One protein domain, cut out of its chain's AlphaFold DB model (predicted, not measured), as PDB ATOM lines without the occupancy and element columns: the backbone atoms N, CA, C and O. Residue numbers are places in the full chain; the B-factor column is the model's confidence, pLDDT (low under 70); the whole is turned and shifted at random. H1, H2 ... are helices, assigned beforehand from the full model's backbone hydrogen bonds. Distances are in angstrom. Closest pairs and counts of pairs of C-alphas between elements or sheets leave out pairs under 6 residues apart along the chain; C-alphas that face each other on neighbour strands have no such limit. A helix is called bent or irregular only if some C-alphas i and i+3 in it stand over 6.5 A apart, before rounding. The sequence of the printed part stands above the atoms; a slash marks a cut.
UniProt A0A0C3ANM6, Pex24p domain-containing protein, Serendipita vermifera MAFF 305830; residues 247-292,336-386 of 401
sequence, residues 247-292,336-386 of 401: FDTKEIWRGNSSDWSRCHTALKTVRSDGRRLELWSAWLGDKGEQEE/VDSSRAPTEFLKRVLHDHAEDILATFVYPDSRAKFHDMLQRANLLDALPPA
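What this domain is: This is residues 247 to 292 and 336 to 386 of the 401 residues of the protein "Pex24p domain-containing protein" of Serendipita vermifera MAFF 305830 (UniProt A0A0C3ANM6). The longest helix, kinked H5, with H2 packed steeply on it, makes one side of a rounded four-helix body; H3 and H6, side by side, make the other. Short H1 and H4 are farthest out. The printed part has 97 residues, 62 of them in six named helices, H1 to H6 in order along the chain, with no named strand; its class is all helix, and it is compact, with a radius of gyration of the C-alphas of 12.3 A and spans of 33 by 32 by 26 A.

Where its parts are: H5, residues 343 to 359, spans 21.7 A and is irregular: C-alphas 352 and 355 are 8.4 A apart, with a kink of 80 degrees near 353. H2 is 259 to 269, H3 273 to 284, H6 364 to 376 (18.7 A), H1 249 to 252, H4 288 to 292. C-alpha 249 is at (167.947, -61.644, 109.908), C-alpha 376 at (149.576, -63.284, 103.156).

How they stand to each other: H2 touches H5 (C-alphas of Trp 260 and Val 349, 5.9 A) at a steep tilt of 47 degrees, the same way. H3 touches H6 (C-alphas of Asp 273 and Ser 366, 6.3 A) at a shallow 10 degrees, the same way. Every O i to N i+4 pair is within hydrogen-bond range in H2, H3 and H6; H5 has 11 of 13, H4 0 of 1 but 2 of 2 O i to N i+3.

The domain as a whole: Residues 293 to 335 are not printed; C-alphas 292 and 336 are 19.7 A apart. No printed-whole link is long. Residues 287 to 292 and 336 to 338 have pLDDT under 70.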
ATOM      1  N   PHE A 247     172.290 -66.991 107.682       80.69
ATOM      2  CA  PHE A 247     171.832 -65.630 107.385       80.69
ATOM      3  C   PHE A 247     171.092 -65.110 108.613       80.69
ATOM      4  O   PHE A 247     169.912 -65.405 108.791       80.69
ATOM      5  N   ASP A 248     171.782 -64.358 109.471       84.69
ATOM      6  CA  ASP A 248     171.131 -63.690 110.597       84.69
ATOM      7  C   ASP A 248     170.246 -62.550 110.067       84.69
ATOM      8  O   ASP A 248     170.726 -61.574 109.476       84.69
ATOM      9  N   THR A 249     168.934 -62.663 110.284       87.06
ATOM     10  CA  THR A 249     167.947 -61.644 109.908       87.06
ATOM     11  C   THR A 249     168.334 -60.264 110.448       87.06
ATOM     12  O   THR A 249     168.186 -59.268 109.737       87.06
ATOM     13  N   LYS A 250     168.889 -60.176 111.662       86.44
ATOM     14  CA  LYS A 250     169.297 -58.900 112.277       86.44
ATOM     15  C   LYS A 250     170.512 -58.286 111.598       86.44
ATOM     16  O   LYS A 250     170.681 -57.066 111.606       86.44
ATOM     17  N   GLU A 251     171.369 -59.111 111.004       90.25
ATOM     18  CA  GLU A 251     172.516 -58.619 110.253       90.25
ATOM     19  C   GLU A 251     172.069 -57.972 108.938       90.25
ATOM     20  O   GLU A 251     172.604 -56.923 108.559       90.25
ATOM     21  N   ILE A 252     171.070 -58.574 108.285       92.56
ATOM     22  CA  ILE A 252     170.534 -58.149 106.990       92.56
ATOM     23  C   ILE A 252     169.664 -56.900 107.133       92.56
ATOM     24  O   ILE A 252     169.880 -55.928 106.404       92.56
ATOM     25  N   TRP A 253     168.735 -56.898 108.089       95.06
ATOM     26  CA  TRP A 253     167.696 -55.881 108.229       95.06
ATOM     27  C   TRP A 253     168.014 -54.902 109.363       95.06
ATOM     28  O   TRP A 253     167.685 -55.140 110.525       95.06
ATOM     29  N   ARG A 254     168.651 -53.776 109.021       94.56
ATOM     30  CA  ARG A 254     169.106 -52.749 109.976       94.56
ATOM     31  C   ARG A 254     168.322 -51.435 109.890       94.56
ATOM     32  O   ARG A 254     168.612 -50.514 110.651       94.56
ATOM     33  N   GLY A 255     167.370 -51.321 108.966       92.38
ATOM     34  CA  GLY A 255     166.535 -50.134 108.774       92.38
ATOM     35  C   GLY A 255     167.225 -48.998 108.027       92.38
ATOM     36  O   GLY A 255     166.829 -47.839 108.157       92.38
ATOM     37  N   ASN A 256     168.272 -49.298 107.258       95.31
ATOM     38  CA  ASN A 256     169.042 -48.297 106.521       95.31
ATOM     39  C   ASN A 256     169.057 -48.589 105.012       95.31
ATOM     40  O   ASN A 256     168.660 -49.658 104.561       95.31
ATOM     41  N   SER A 257     169.545 -47.640 104.210       93.12
ATOM     42  CA  SER A 257     169.574 -47.756 102.740       93.12
ATOM     43  C   SER A 257     170.426 -48.917 102.211       93.12
ATOM     44  O   SER A 257     170.308 -49.285 101.047       93.12
ATOM     45  N   SER A 258     171.271 -49.523 103.048       95.06
ATOM     46  CA  SER A 258     172.094 -50.678 102.669       95.06
ATOM     47  C   SER A 258     171.426 -52.034 102.935       95.06
ATOM     48  O   SER A 258     172.033 -53.066 102.640       95.06
ATOM     49  N   ASP A 259     170.188 -52.051 103.447       95.44
ATOM     50  CA  ASP A 259     169.398 -53.279 103.633       95.44
ATOM     51  C   ASP A 259     169.209 -54.022 102.306       95.44
ATOM     52  O   ASP A 259     169.424 -55.234 102.249       95.44
ATOM     53  N   TRP A 260     168.932 -53.302 101.211       97.00
ATOM     54  CA  TRP A 260     168.838 -53.906  99.880       97.00
ATOM     55  C   TRP A 260     170.131 -54.620  99.477       97.00
ATOM     56  O   TRP A 260     170.096 -55.775  99.068       97.00
ATOM     57  N   SER A 261     171.292 -53.982  99.649       97.06
ATOM     58  CA  SER A 261     172.575 -54.588  99.274       97.06
ATOM     59  C   SER A 261     172.845 -55.886 100.040       97.06
ATOM     60  O   SER A 261     173.373 -56.837  99.460       97.06
ATOM     61  N   ARG A 262     172.492 -55.946 101.330       96.19
ATOM     62  CA  ARG A 262     172.626 -57.166 102.141       96.19
ATOM     63  C   ARG A 262     171.626 -58.235 101.720       96.19
ATOM     64  O   ARG A 262     172.034 -59.368 101.479       96.19
ATOM     65  N   CYS A 263     170.357 -57.863 101.560       95.75
ATOM     66  CA  CYS A 263     169.296 -58.746 101.080       95.75
ATOM     67  C   CYS A 263     169.660 -59.358  99.719       95.75
ATOM     68  O   CYS A 263     169.698 -60.575  99.565       95.75
ATOM     69  N   HIS A 264     170.042 -58.528  98.750       95.31
ATOM     70  CA  HIS A 264     170.446 -58.957  97.417       95.31
ATOM     71  C   HIS A 264     171.697 -59.848  97.435       95.31
ATOM     72  O   HIS A 264     171.770 -60.827  96.693       95.31
ATOM     73  N   THR A 265     172.667 -59.566  98.313       94.62
ATOM     74  CA  THR A 265     173.839 -60.437  98.507       94.62
ATOM     75  C   THR A 265     173.420 -61.808  99.037       94.62
ATOM     76  O   THR A 265     173.847 -62.826  98.489       94.62
ATOM     77  N   ALA A 266     172.523 -61.856 100.027       93.56
ATOM     78  CA  ALA A 266     171.956 -63.105 100.526       93.56
ATOM     79  C   ALA A 266     171.196 -63.858  99.414       93.56
ATOM     80  O   ALA A 266     171.483 -65.024  99.154       93.56
ATOM     81  N   LEU A 267     170.332 -63.188  98.647       92.50
ATOM     82  CA  LEU A 267     169.600 -63.803  97.528       92.50
ATOM     83  C   LEU A 267     170.518 -64.347  96.419       92.50
ATOM     84  O   LEU A 267     170.187 -65.357  95.793       92.50
ATOM     85  N   LYS A 268     171.680 -63.721  96.189       89.38
ATOM     86  CA  LYS A 268     172.697 -64.190  95.232       89.38
ATOM     87  C   LYS A 268     173.460 -65.421  95.703       89.38
ATOM     88  O   LYS A 268     173.849 -66.245  94.877       89.38
ATOM     89  N   THR A 269     173.691 -65.554  97.006       85.56
ATOM     90  CA  THR A 269     174.359 -66.746  97.562       85.56
ATOM     91  C   THR A 269     173.481 -67.995  97.432       85.56
ATOM     92  O   THR A 269     173.981 -69.115  97.305       85.56
ATOM     93  N   VAL A 270     172.162 -67.797  97.392       87.94
ATOM     94  CA  VAL A 270     171.173 -68.847  97.209       87.94
ATOM     95  C   VAL A 270     170.997 -69.149  95.716       87.94
ATOM     96  O   VAL A 270     170.669 -68.278  94.914       87.94
ATOM     97  N   ARG A 271     171.228 -70.408  95.316       77.12
ATOM     98  CA  ARG A 271     171.320 -70.796  93.892       77.12
ATOM     99  C   ARG A 271     169.983 -71.134  93.224       77.12
ATOM    100  O   ARG A 271     169.951 -71.204  92.000       77.12
ATOM    101  N   SER A 272     168.913 -71.364  93.984       86.19
ATOM    102  CA  SER A 272     167.611 -71.779  93.445       86.19
ATOM    103  C   SER A 272     166.467 -70.903  93.942       86.19
ATOM    104  O   SER A 272     166.467 -70.465  95.091       86.19
ATOM    105  N   ASP A 273     165.458 -70.723  93.091       92.56
ATOM    106  CA  ASP A 273     164.246 -69.969  93.423       92.56
ATOM    107  C   ASP A 273     163.533 -70.543  94.652       92.56
ATOM    108  O   ASP A 273     163.127 -69.783  95.521       92.56
ATOM    109  N   GLY A 274     163.478 -71.871  94.800       88.81
ATOM    110  CA  GLY A 274     162.886 -72.506  95.982       88.81
ATOM    111  C   GLY A 274     163.557 -72.088  97.295       88.81
ATOM    112  O   GLY A 274     162.875 -71.731  98.247       88.81
ATOM    113  N   ARG A 275     164.895 -72.035  97.337       88.25
ATOM    114  CA  ARG A 275     165.619 -71.579  98.534       88.25
ATOM    115  C   ARG A 275     165.499 -70.059  98.736       88.25
ATOM    116  O   ARG A 275     165.564 -69.594  99.867       88.25
ATOM    117  N   ARG A 276     165.322 -69.275  97.662       93.81
ATOM    118  CA  ARG A 276     165.017 -67.834  97.769       93.81
ATOM    119  C   ARG A 276     163.635 -67.616  98.371       93.81
ATOM    120  O   ARG A 276     163.497 -66.758  99.233       93.81
ATOM    121  N   LEU A 277     162.647 -68.411  97.960       94.38
ATOM    122  CA  LEU A 277     161.317 -68.413  98.565       94.38
ATOM    123  C   LEU A 277     161.393 -68.793 100.044       94.38
ATOM    124  O   LEU A 277     160.837 -68.073 100.856       94.38
ATOM    125  N   GLU A 278     162.145 -69.831 100.424       91.12
ATOM    126  CA  GLU A 278     162.355 -70.173 101.845       91.12
ATOM    127  C   GLU A 278     162.927 -68.993 102.650       91.12
ATOM    128  O   GLU A 278     162.427 -68.675 103.729       91.12
ATOM    129  N   LEU A 279     163.937 -68.305 102.107       93.06
ATOM    130  CA  LEU A 279     164.556 -67.147 102.753       93.06
ATOM    131  C   LEU A 279     163.569 -65.977 102.908       93.06
ATOM    132  O   LEU A 279     163.465 -65.388 103.984       93.06
ATOM    133  N   TRP A 280     162.793 -65.681 101.862       95.25
ATOM    134  CA  TRP A 280     161.716 -64.693 101.929       95.25
ATOM    135  C   TRP A 280     160.630 -65.092 102.929       95.25
ATOM    136  O   TRP A 280     160.138 -64.235 103.656       95.25
ATOM    137  N   SER A 281     160.293 -66.379 103.019       92.69
ATOM    138  CA  SER A 281     159.300 -66.915 103.957       92.69
ATOM    139  C   SER A 281     159.719 -66.633 105.392       92.69
ATOM    140  O   SER A 281     158.945 -66.078 106.174       92.69
ATOM    141  N   ALA A 282     160.986 -66.918 105.704       91.50
ATOM    142  CA  ALA A 282     161.572 -66.651 107.008       91.50
ATOM    143  C   ALA A 282     161.531 -65.153 107.357       91.50
ATOM    144  O   ALA A 282     161.046 -64.784 108.426       91.50
ATOM    145  N   TRP A 283     161.944 -64.270 106.439       94.44
ATOM    146  CA  TRP A 283     161.914 -62.821 106.683       94.44
ATOM    147  C   TRP A 283     160.501 -62.261 106.835       94.44
ATOM    148  O   TRP A 283     160.271 -61.402 107.688       94.44
ATOM    149  N   LEU A 284     159.547 -62.753 106.046       93.94
ATOM    150  CA  LEU A 284     158.147 -62.334 106.116       93.94
ATOM    151  C   LEU A 284     157.452 -62.852 107.384       93.94
ATOM    152  O   LEU A 284     156.423 -62.300 107.788       93.94
ATOM    153  N   GLY A 285     158.033 -63.857 108.048       89.62
ATOM    154  CA  GLY A 285     157.383 -64.607 109.122       89.62
ATOM    155  C   GLY A 285     156.228 -65.455 108.597       89.62
ATOM    156  O   GLY A 285     155.321 -65.805 109.353       89.62
ATOM    157  N   ASP A 286     156.241 -65.740 107.298       82.25
ATOM    158  CA  ASP A 286     155.273 -66.596 106.657       82.25
ATOM    159  C   ASP A 286     155.710 -68.043 106.862       82.25
ATOM    160  O   ASP A 286     156.733 -68.480 106.336       82.25
ATOM    161  N   LYS A 287     154.959 -68.785 107.669       69.94
ATOM    162  CA  LYS A 287     155.258 -70.198 107.926       69.94
ATOM    163  C   LYS A 287     154.773 -71.127 106.813       69.94
ATOM    164  O   LYS A 287     155.157 -72.293 106.818       69.94
ATOM    165  N   GLY A 288     154.014 -70.603 105.844       63.75
ATOM    166  CA  GLY A 288     153.558 -71.328 104.660       63.75
ATOM    167  C   GLY A 288     152.721 -72.584 104.945       63.75
ATOM    168  O   GLY A 288     152.647 -73.101 106.055       63.75
ATOM    169  N   GLU A 289     152.127 -73.130 103.884       61.19
ATOM    170  CA  GLU A 289     151.469 -74.449 103.878       61.19
ATOM    171  C   GLU A 289     152.461 -75.598 104.147       61.19
ATOM    172  O   GLU A 289     152.055 -76.711 104.460       61.19
ATOM    173  N   GLN A 290     153.775 -75.333 104.109       57.19
ATOM    174  CA  GLN A 290     154.816 -76.312 104.432       57.19
ATOM    175  C   GLN A 290     154.715 -76.859 105.860       57.19
ATOM    176  O   GLN A 290     155.044 -78.025 106.065       57.19
ATOM    177  N   GLU A 291     154.277 -76.069 106.847       59.12
ATOM    178  CA  GLU A 291     154.063 -76.592 108.202       59.12
ATOM    179  C   GLU A 291     152.851 -77.536 108.231       59.12
ATOM    180  O   GLU A 291     152.925 -78.597 108.849       59.12
ATOM    181  N   GLU A 292     151.778 -77.227 107.493       59.72
ATOM    182  CA  GLU A 292     150.614 -78.111 107.363       59.72
ATOM    183  C   GLU A 292     150.929 -79.382 106.571       59.72
ATOM    184  O   GLU A 292     150.561 -80.465 107.022       59.72
ATOM    185  N   VAL A 336     168.108 -69.846 109.230       58.75
ATOM    186  CA  VAL A 336     167.721 -68.453 109.235       58.75
ATOM    187  C   VAL A 336     167.135 -68.266 110.609       58.75
ATOM    188  O   VAL A 336     166.183 -68.966 110.976       58.75
ATOM    189  N   ASP A 337     167.712 -67.339 111.373       63.84
ATOM    190  CA  ASP A 337     167.092 -66.905 112.615       63.84
ATOM    191  C   ASP A 337     165.633 -66.573 112.286       63.84
ATOM    192  O   ASP A 337     165.350 -65.671 111.496       63.84
ATOM    193  N   SER A 338     164.706 -67.350 112.854       61.38
ATOM    194  CA  SER A 338     163.267 -67.245 112.586       61.38
ATOM    195  C   SER A 338     162.677 -65.928 113.102       61.38
ATOM    196  O   SER A 338     161.457 -65.745 113.117       61.38
ATOM    197  N   SER A 339     163.529 -65.011 113.565       76.75
ATOM    198  CA  SER A 339     163.166 -63.629 113.776       76.75
ATOM    199  C   SER A 339     162.633 -63.043 112.468       76.75
ATOM    200  O   SER A 339     163.285 -63.013 111.429       76.75
ATOM    201  N   ARG A 340     161.377 -62.607 112.527       88.19
ATOM    202  CA  ARG A 340     160.707 -61.897 111.443       88.19
ATOM    203  C   ARG A 340     161.420 -60.568 111.212       88.19
ATOM    204  O   ARG A 340     161.679 -59.833 112.169       88.19
ATOM    205  N   ALA A 341     161.693 -60.234 109.955       91.50
ATOM    206  CA  ALA A 341     162.247 -58.932 109.617       91.50
ATOM    207  C   ALA A 341     161.207 -57.829 109.912       91.50
ATOM    208  O   ALA A 341     160.013 -58.025 109.656       91.50
ATOM    209  N   PRO A 342     161.614 -56.662 110.446       94.44
ATOM    210  CA  PRO A 342     160.684 -55.568 110.697       94.44
ATOM    211  C   PRO A 342     159.965 -55.135 109.414       94.44
ATOM    212  O   PRO A 342     160.595 -54.830 108.401       94.44
ATOM    213  N   THR A 343     158.632 -55.084 109.467       93.94
ATOM    214  CA  THR A 343     157.769 -54.861 108.296       93.94
ATOM    215  C   THR A 343     158.095 -53.561 107.561       93.94
ATOM    216  O   THR A 343     158.093 -53.536 106.337       93.94
ATOM    217  N   GLU A 344     158.450 -52.500 108.284       95.62
ATOM    218  CA  GLU A 344     158.807 -51.205 107.694       95.62
ATOM    219  C   GLU A 344     160.083 -51.268 106.840       95.62
ATOM    220  O   GLU A 344     160.200 -50.569 105.833       95.62
ATOM    221  N   PHE A 345     161.026 -52.146 107.190       96.56
ATOM    222  CA  PHE A 345     162.264 -52.315 106.427       96.56
ATOM    223  C   PHE A 345     161.991 -53.093 105.138       96.56
ATOM    224  O   PHE A 345     162.481 -52.720 104.072       96.56
ATOM    225  N   LEU A 346     161.132 -54.116 105.223       96.12
ATOM    226  CA  LEU A 346     160.658 -54.871 104.063       96.12
ATOM    227  C   LEU A 346     159.885 -53.976 103.095       96.12
ATOM    228  O   LEU A 346     160.184 -53.991 101.908       96.12
ATOM    229  N   LYS A 347     158.942 -53.161 103.594       96.31
ATOM    230  CA  LYS A 347     158.162 -52.228 102.765       96.31
ATOM    231  C   LYS A 347     159.060 -51.302 101.959       96.31
ATOM    232  O   LYS A 347     158.840 -51.142 100.768       96.31
ATOM    233  N   ARG A 348     160.088 -50.729 102.591       96.69
ATOM    234  CA  ARG A 348     161.035 -49.832 101.920       96.69
ATOM    235  C   ARG A 348     161.790 -50.534 100.793       96.69
ATOM    236  O   ARG A 348     161.861 -50.015  99.689       96.69
ATOM    237  N   VAL A 349     162.326 -51.724 101.065       97.19
ATOM    238  CA  VAL A 349     163.066 -52.497 100.056       97.19
ATOM    239  C   VAL A 349     162.147 -52.977  98.929       97.19
ATOM    240  O   VAL A 349     162.542 -52.923  97.772       97.19
ATOM    241  N   LEU A 350     160.922 -53.402  99.240       96.81
ATOM    242  CA  LEU A 350     159.927 -53.781  98.236       96.81
ATOM    243  C   LEU A 350     159.508 -52.583  97.376       96.81
ATOM    244  O   LEU A 350     159.435 -52.714  96.161       96.81
ATOM    245  N   HIS A 351     159.300 -51.416  97.978       95.81
ATOM    246  CA  HIS A 351     158.949 -50.202  97.250       95.81
ATOM    247  C   HIS A 351     160.048 -49.791  96.262       95.81
ATOM    248  O   HIS A 351     159.769 -49.509  95.101       95.81
ATOM    249  N   ASP A 352     161.308 -49.798  96.700       96.25
ATOM    250  CA  ASP A 352     162.410 -49.264  95.895       96.25
ATOM    251  C   ASP A 352     163.011 -50.300  94.919       96.25
ATOM    252  O   ASP A 352     163.599 -49.913  93.911       96.25
ATOM    253  N   HIS A 353     162.870 -51.606  95.194       97.25
ATOM    254  CA  HIS A 353     163.593 -52.677  94.487       97.25
ATOM    255  C   HIS A 353     162.739 -53.887  94.076       97.25
ATOM    256  O   HIS A 353     163.285 -54.951  93.776       97.25
ATOM    257  N   ALA A 354     161.409 -53.790  94.052       95.31
ATOM    258  CA  ALA A 354     160.584 -54.953  93.711       95.31
ATOM    259  C   ALA A 354     160.847 -55.520  92.303       95.31
ATOM    260  O   ALA A 354     160.818 -56.740  92.145       95.31
ATOM    261  N   GLU A 355     161.179 -54.697  91.304       94.62
ATOM    262  CA  GLU A 355     161.560 -55.199  89.972       94.62
ATOM    263  C   GLU A 355     162.843 -56.038  90.028       94.62
ATOM    264  O   GLU A 355     162.878 -57.157  89.507       94.62
ATOM    265  N   ASP A 356     163.866 -55.546  90.732       95.94
ATOM    266  CA  ASP A 356     165.130 -56.258  90.922       95.94
ATOM    267  C   ASP A 356     164.915 -57.582  91.669       95.94
ATOM    268  O   ASP A 356     165.483 -58.611  91.303       95.94
ATOM    269  N   ILE A 357     164.061 -57.579  92.701       96.50
ATOM    270  CA  ILE A 357     163.693 -58.779  93.463       96.50
ATOM    271  C   ILE A 357     163.031 -59.804  92.546       96.50
ATOM    272  O   ILE A 357     163.424 -60.972  92.547       96.50
ATOM    273  N   LEU A 358     162.063 -59.387  91.729       94.62
ATOM    274  CA  LEU A 358     161.377 -60.279  90.796       94.62
ATOM    275  C   LEU A 358     162.316 -60.825  89.719       94.62
ATOM    276  O   LEU A 358     162.192 -61.993  89.337       94.62
ATOM    277  N   ALA A 359     163.290 -60.027  89.283       93.19
ATOM    278  CA  ALA A 359     164.333 -60.455  88.359       93.19
ATOM    279  C   ALA A 359     165.267 -61.523  88.958       93.19
ATOM    280  O   ALA A 359     165.884 -62.277  88.204       93.19
ATOM    281  N   THR A 360     165.342 -61.656  90.292       94.19
ATOM    282  CA  THR A 360     166.098 -62.755  90.926       94.19
ATOM    283  C   THR A 360     165.432 -64.124  90.778       94.19
ATOM    284  O   THR A 360     166.117 -65.144  90.898       94.19
ATOM    285  N   PHE A 361     164.125 -64.165  90.496       94.12
ATOM    286  CA  PHE A 361     163.392 -65.398  90.221       94.12
ATOM    287  C   PHE A 361     163.409 -65.705  88.722       94.12
ATOM    288  O   PHE A 361     162.990 -64.889  87.892       94.12
ATOM    289  N   VAL A 362     163.867 -66.907  88.386       89.00
ATOM    290  CA  VAL A 362     163.941 -67.420  87.013       89.00
ATOM    291  C   VAL A 362     162.567 -67.887  86.540       89.00
ATOM    292  O   VAL A 362     162.199 -67.653  85.390       89.00
ATOM    293  N   TYR A 363     161.797 -68.533  87.420       87.94
ATOM    294  CA  TYR A 363     160.550 -69.194  87.039       87.94
ATOM    295  C   TYR A 363     159.310 -68.329  87.317       87.94
ATOM    296  O   TYR A 363     159.190 -67.780  88.418       87.94
ATOM    297  N   PRO A 364     158.335 -68.271  86.384       88.88
ATOM    298  CA  PRO A 364     157.059 -67.581  86.596       88.88
ATOM    299  C   PRO A 364     156.320 -68.060  87.852       88.88
ATOM    300  O   PRO A 364     155.882 -67.239  88.654       88.88
ATOM    301  N   ASP A 365     156.281 -69.372  88.091       85.94
ATOM    302  CA  ASP A 365     155.621 -69.961  89.264       85.94
ATOM    303  C   ASP A 365     156.255 -69.514  90.583       85.94
ATOM    304  O   ASP A 365     155.573 -69.353  91.591       85.94
ATOM    305  N   SER A 366     157.570 -69.287  90.589       93.81
ATOM    306  CA  SER A 366     158.258 -68.792  91.784       93.81
ATOM    307  C   SER A 366     157.900 -67.334  92.064       93.81
ATOM    308  O   SER A 366     157.729 -66.965  93.221       93.81
ATOM    309  N   ARG A 367     157.699 -66.519  91.019       94.69
ATOM    310  CA  ARG A 367     157.196 -65.142  91.161       94.69
ATOM    311  C   ARG A 367     155.758 -65.115  91.675       94.69
ATOM    312  O   ARG A 367     155.455 -64.298  92.538       94.69
ATOM    313  N   ALA A 368     154.905 -66.024  91.197       91.94
ATOM    314  CA  ALA A 368     153.540 -66.179  91.700       91.94
ATOM    315  C   ALA A 368     153.530 -66.585  93.184       91.94
ATOM    316  O   ALA A 368     152.887 -65.933  93.998       91.94
ATOM    317  N   LYS A 369     154.345 -67.571  93.577       92.56
ATOM    318  CA  LYS A 369     154.483 -67.956  94.992       92.56
ATOM    319  C   LYS A 369     154.980 -66.805  95.862       92.56
ATOM    320  O   LYS A 369     154.460 -66.596  96.951       92.56
ATOM    321  N   PHE A 370     155.965 -66.046  95.385       95.44
ATOM    322  CA  PHE A 370     156.448 -64.863  96.094       95.44
ATOM    323  C   PHE A 370     155.340 -63.814  96.272       95.44
ATOM    324  O   PHE A 370     155.180 -63.277  97.365       95.44
ATOM    325  N   HIS A 371     154.534 -63.573  95.237       94.69
ATOM    326  CA  HIS A 371     153.359 -62.706  95.323       94.69
ATOM    327  C   HIS A 371     152.372 -63.179  96.398       94.69
ATOM    328  O   HIS A 371     151.975 -62.390  97.254       94.69
ATOM    329  N   ASP A 372     152.039 -64.469  96.420       93.50
ATOM    330  CA  ASP A 372     151.117 -65.038  97.410       93.50
ATOM    331  C   ASP A 372     151.659 -64.905  98.843       93.50
ATOM    332  O   ASP A 372     150.902 -64.700  99.794       93.50
ATOM    333  N   MET A 373     152.981 -64.985  99.020       94.81
ATOM    334  CA  MET A 373     153.635 -64.723 100.307       94.81
ATOM    335  C   MET A 373     153.508 -63.252 100.721       94.81
ATOM    336  O   MET A 373     153.186 -62.969 101.876       94.81
ATOM    337  N   LEU A 374     153.705 -62.308  99.793       95.25
ATOM    338  CA  LEU A 374     153.505 -60.878 100.059       95.25
ATOM    339  C   LEU A 374     152.045 -60.560 100.394       95.25
ATOM    340  O   LEU A 374     151.785 -59.770 101.305       95.25
ATOM    341  N   GLN A 375     151.099 -61.207  99.712       93.88
ATOM    342  CA  GLN A 375     149.672 -61.093  99.997       93.88
ATOM    343  C   GLN A 375     149.350 -61.550 101.417       93.88
ATOM    344  O   GLN A 375     148.751 -60.799 102.184       93.88
ATOM    345  N   ARG A 376     149.805 -62.745 101.807       92.94
ATOM    346  CA  ARG A 376     149.576 -63.284 103.156       92.94
ATOM    347  C   ARG A 376     150.263 -62.461 104.246       92.94
ATOM    348  O   ARG A 376     149.744 -62.356 105.355       92.94
ATOM    349  N   ALA A 377     151.387 -61.823 103.928       94.12
ATOM    350  CA  ALA A 377     152.082 -60.910 104.829       94.12
ATOM    351  C   ALA A 377     151.474 -59.491 104.888       94.12
ATOM    352  O   ALA A 377     151.988 -58.664 105.646       94.12
ATOM    353  N   ASN A 378     150.401 -59.204 104.134       95.25
ATOM    354  CA  ASN A 378     149.798 -57.873 103.971       95.25
ATOM    355  C   ASN A 378     150.815 -56.808 103.515       95.25
ATOM    356  O   ASN A 378     150.883 -55.708 104.063       95.25
ATOM    357  N   LEU A 379     151.646 -57.164 102.533       96.25
ATOM    358  CA  LEU A 379     152.717 -56.320 101.995       96.25
ATOM    359  C   LEU A 379     152.546 -55.968 100.513       96.25
ATOM    360  O   LEU A 379     153.429 -55.328  99.948       96.25
ATOM    361  N   LEU A 380     151.426 -56.336  99.885       94.44
ATOM    362  CA  LEU A 380     151.161 -55.975  98.486       94.44
ATOM    363  C   LEU A 380     151.093 -54.462  98.269       94.44
ATOM    364  O   LEU A 380     151.627 -53.972  97.281       94.44
ATOM    365  N   ASP A 381     150.538 -53.716  99.224       94.81
ATOM    366  CA  ASP A 381     150.420 -52.253  99.141       94.81
ATOM    367  C   ASP A 381     151.782 -51.535  99.159       94.81
ATOM    368  O   ASP A 381     151.867 -50.342  98.879       94.81
ATOM    369  N   ALA A 382     152.857 -52.247  99.511       93.69
ATOM    370  CA  ALA A 382     154.215 -51.713  99.492       93.69
ATOM    371  C   ALA A 382     154.841 -51.719  98.093       93.69
ATOM    372  O   ALA A 382     155.913 -51.146  97.903       93.69
ATOM    373  N   LEU A 383     154.216 -52.397  97.131       93.88
ATOM    374  CA  LEU A 383     154.735 -52.528  95.779       93.88
ATOM    375  C   LEU A 383     154.356 -51.292  94.954       93.88
ATOM    376  O   LEU A 383     153.224 -50.813  95.049       93.88
ATOM    377  N   PRO A 384     155.270 -50.767  94.120       92.94
ATOM    378  CA  PRO A 384     154.942 -49.695  93.196       92.94
ATOM    379  C   PRO A 384     153.776 -50.098  92.283       92.94
ATOM    380  O   PRO A 384     153.768 -51.218  91.769       92.94
ATOM    381  N   PRO A 385     152.837 -49.185  91.981       87.44
ATOM    382  CA  PRO A 385     151.672 -49.487  91.143       87.44
ATOM    383  C   PRO A 385     152.037 -49.897  89.707       87.44
ATOM    384  O   PRO A 385     151.213 -50.473  89.002       87.44
ATOM    385  N   ALA A 386     153.266 -49.607  89.267       86.00
ATOM    386  CA  ALA A 386     153.791 -50.020  87.967       86.00
ATOM    387  C   ALA A 386     154.136 -51.519  87.899       86.00
ATOM    388  O   ALA A 386     154.174 -52.090  86.808       86.00
TER     389      ALA A 386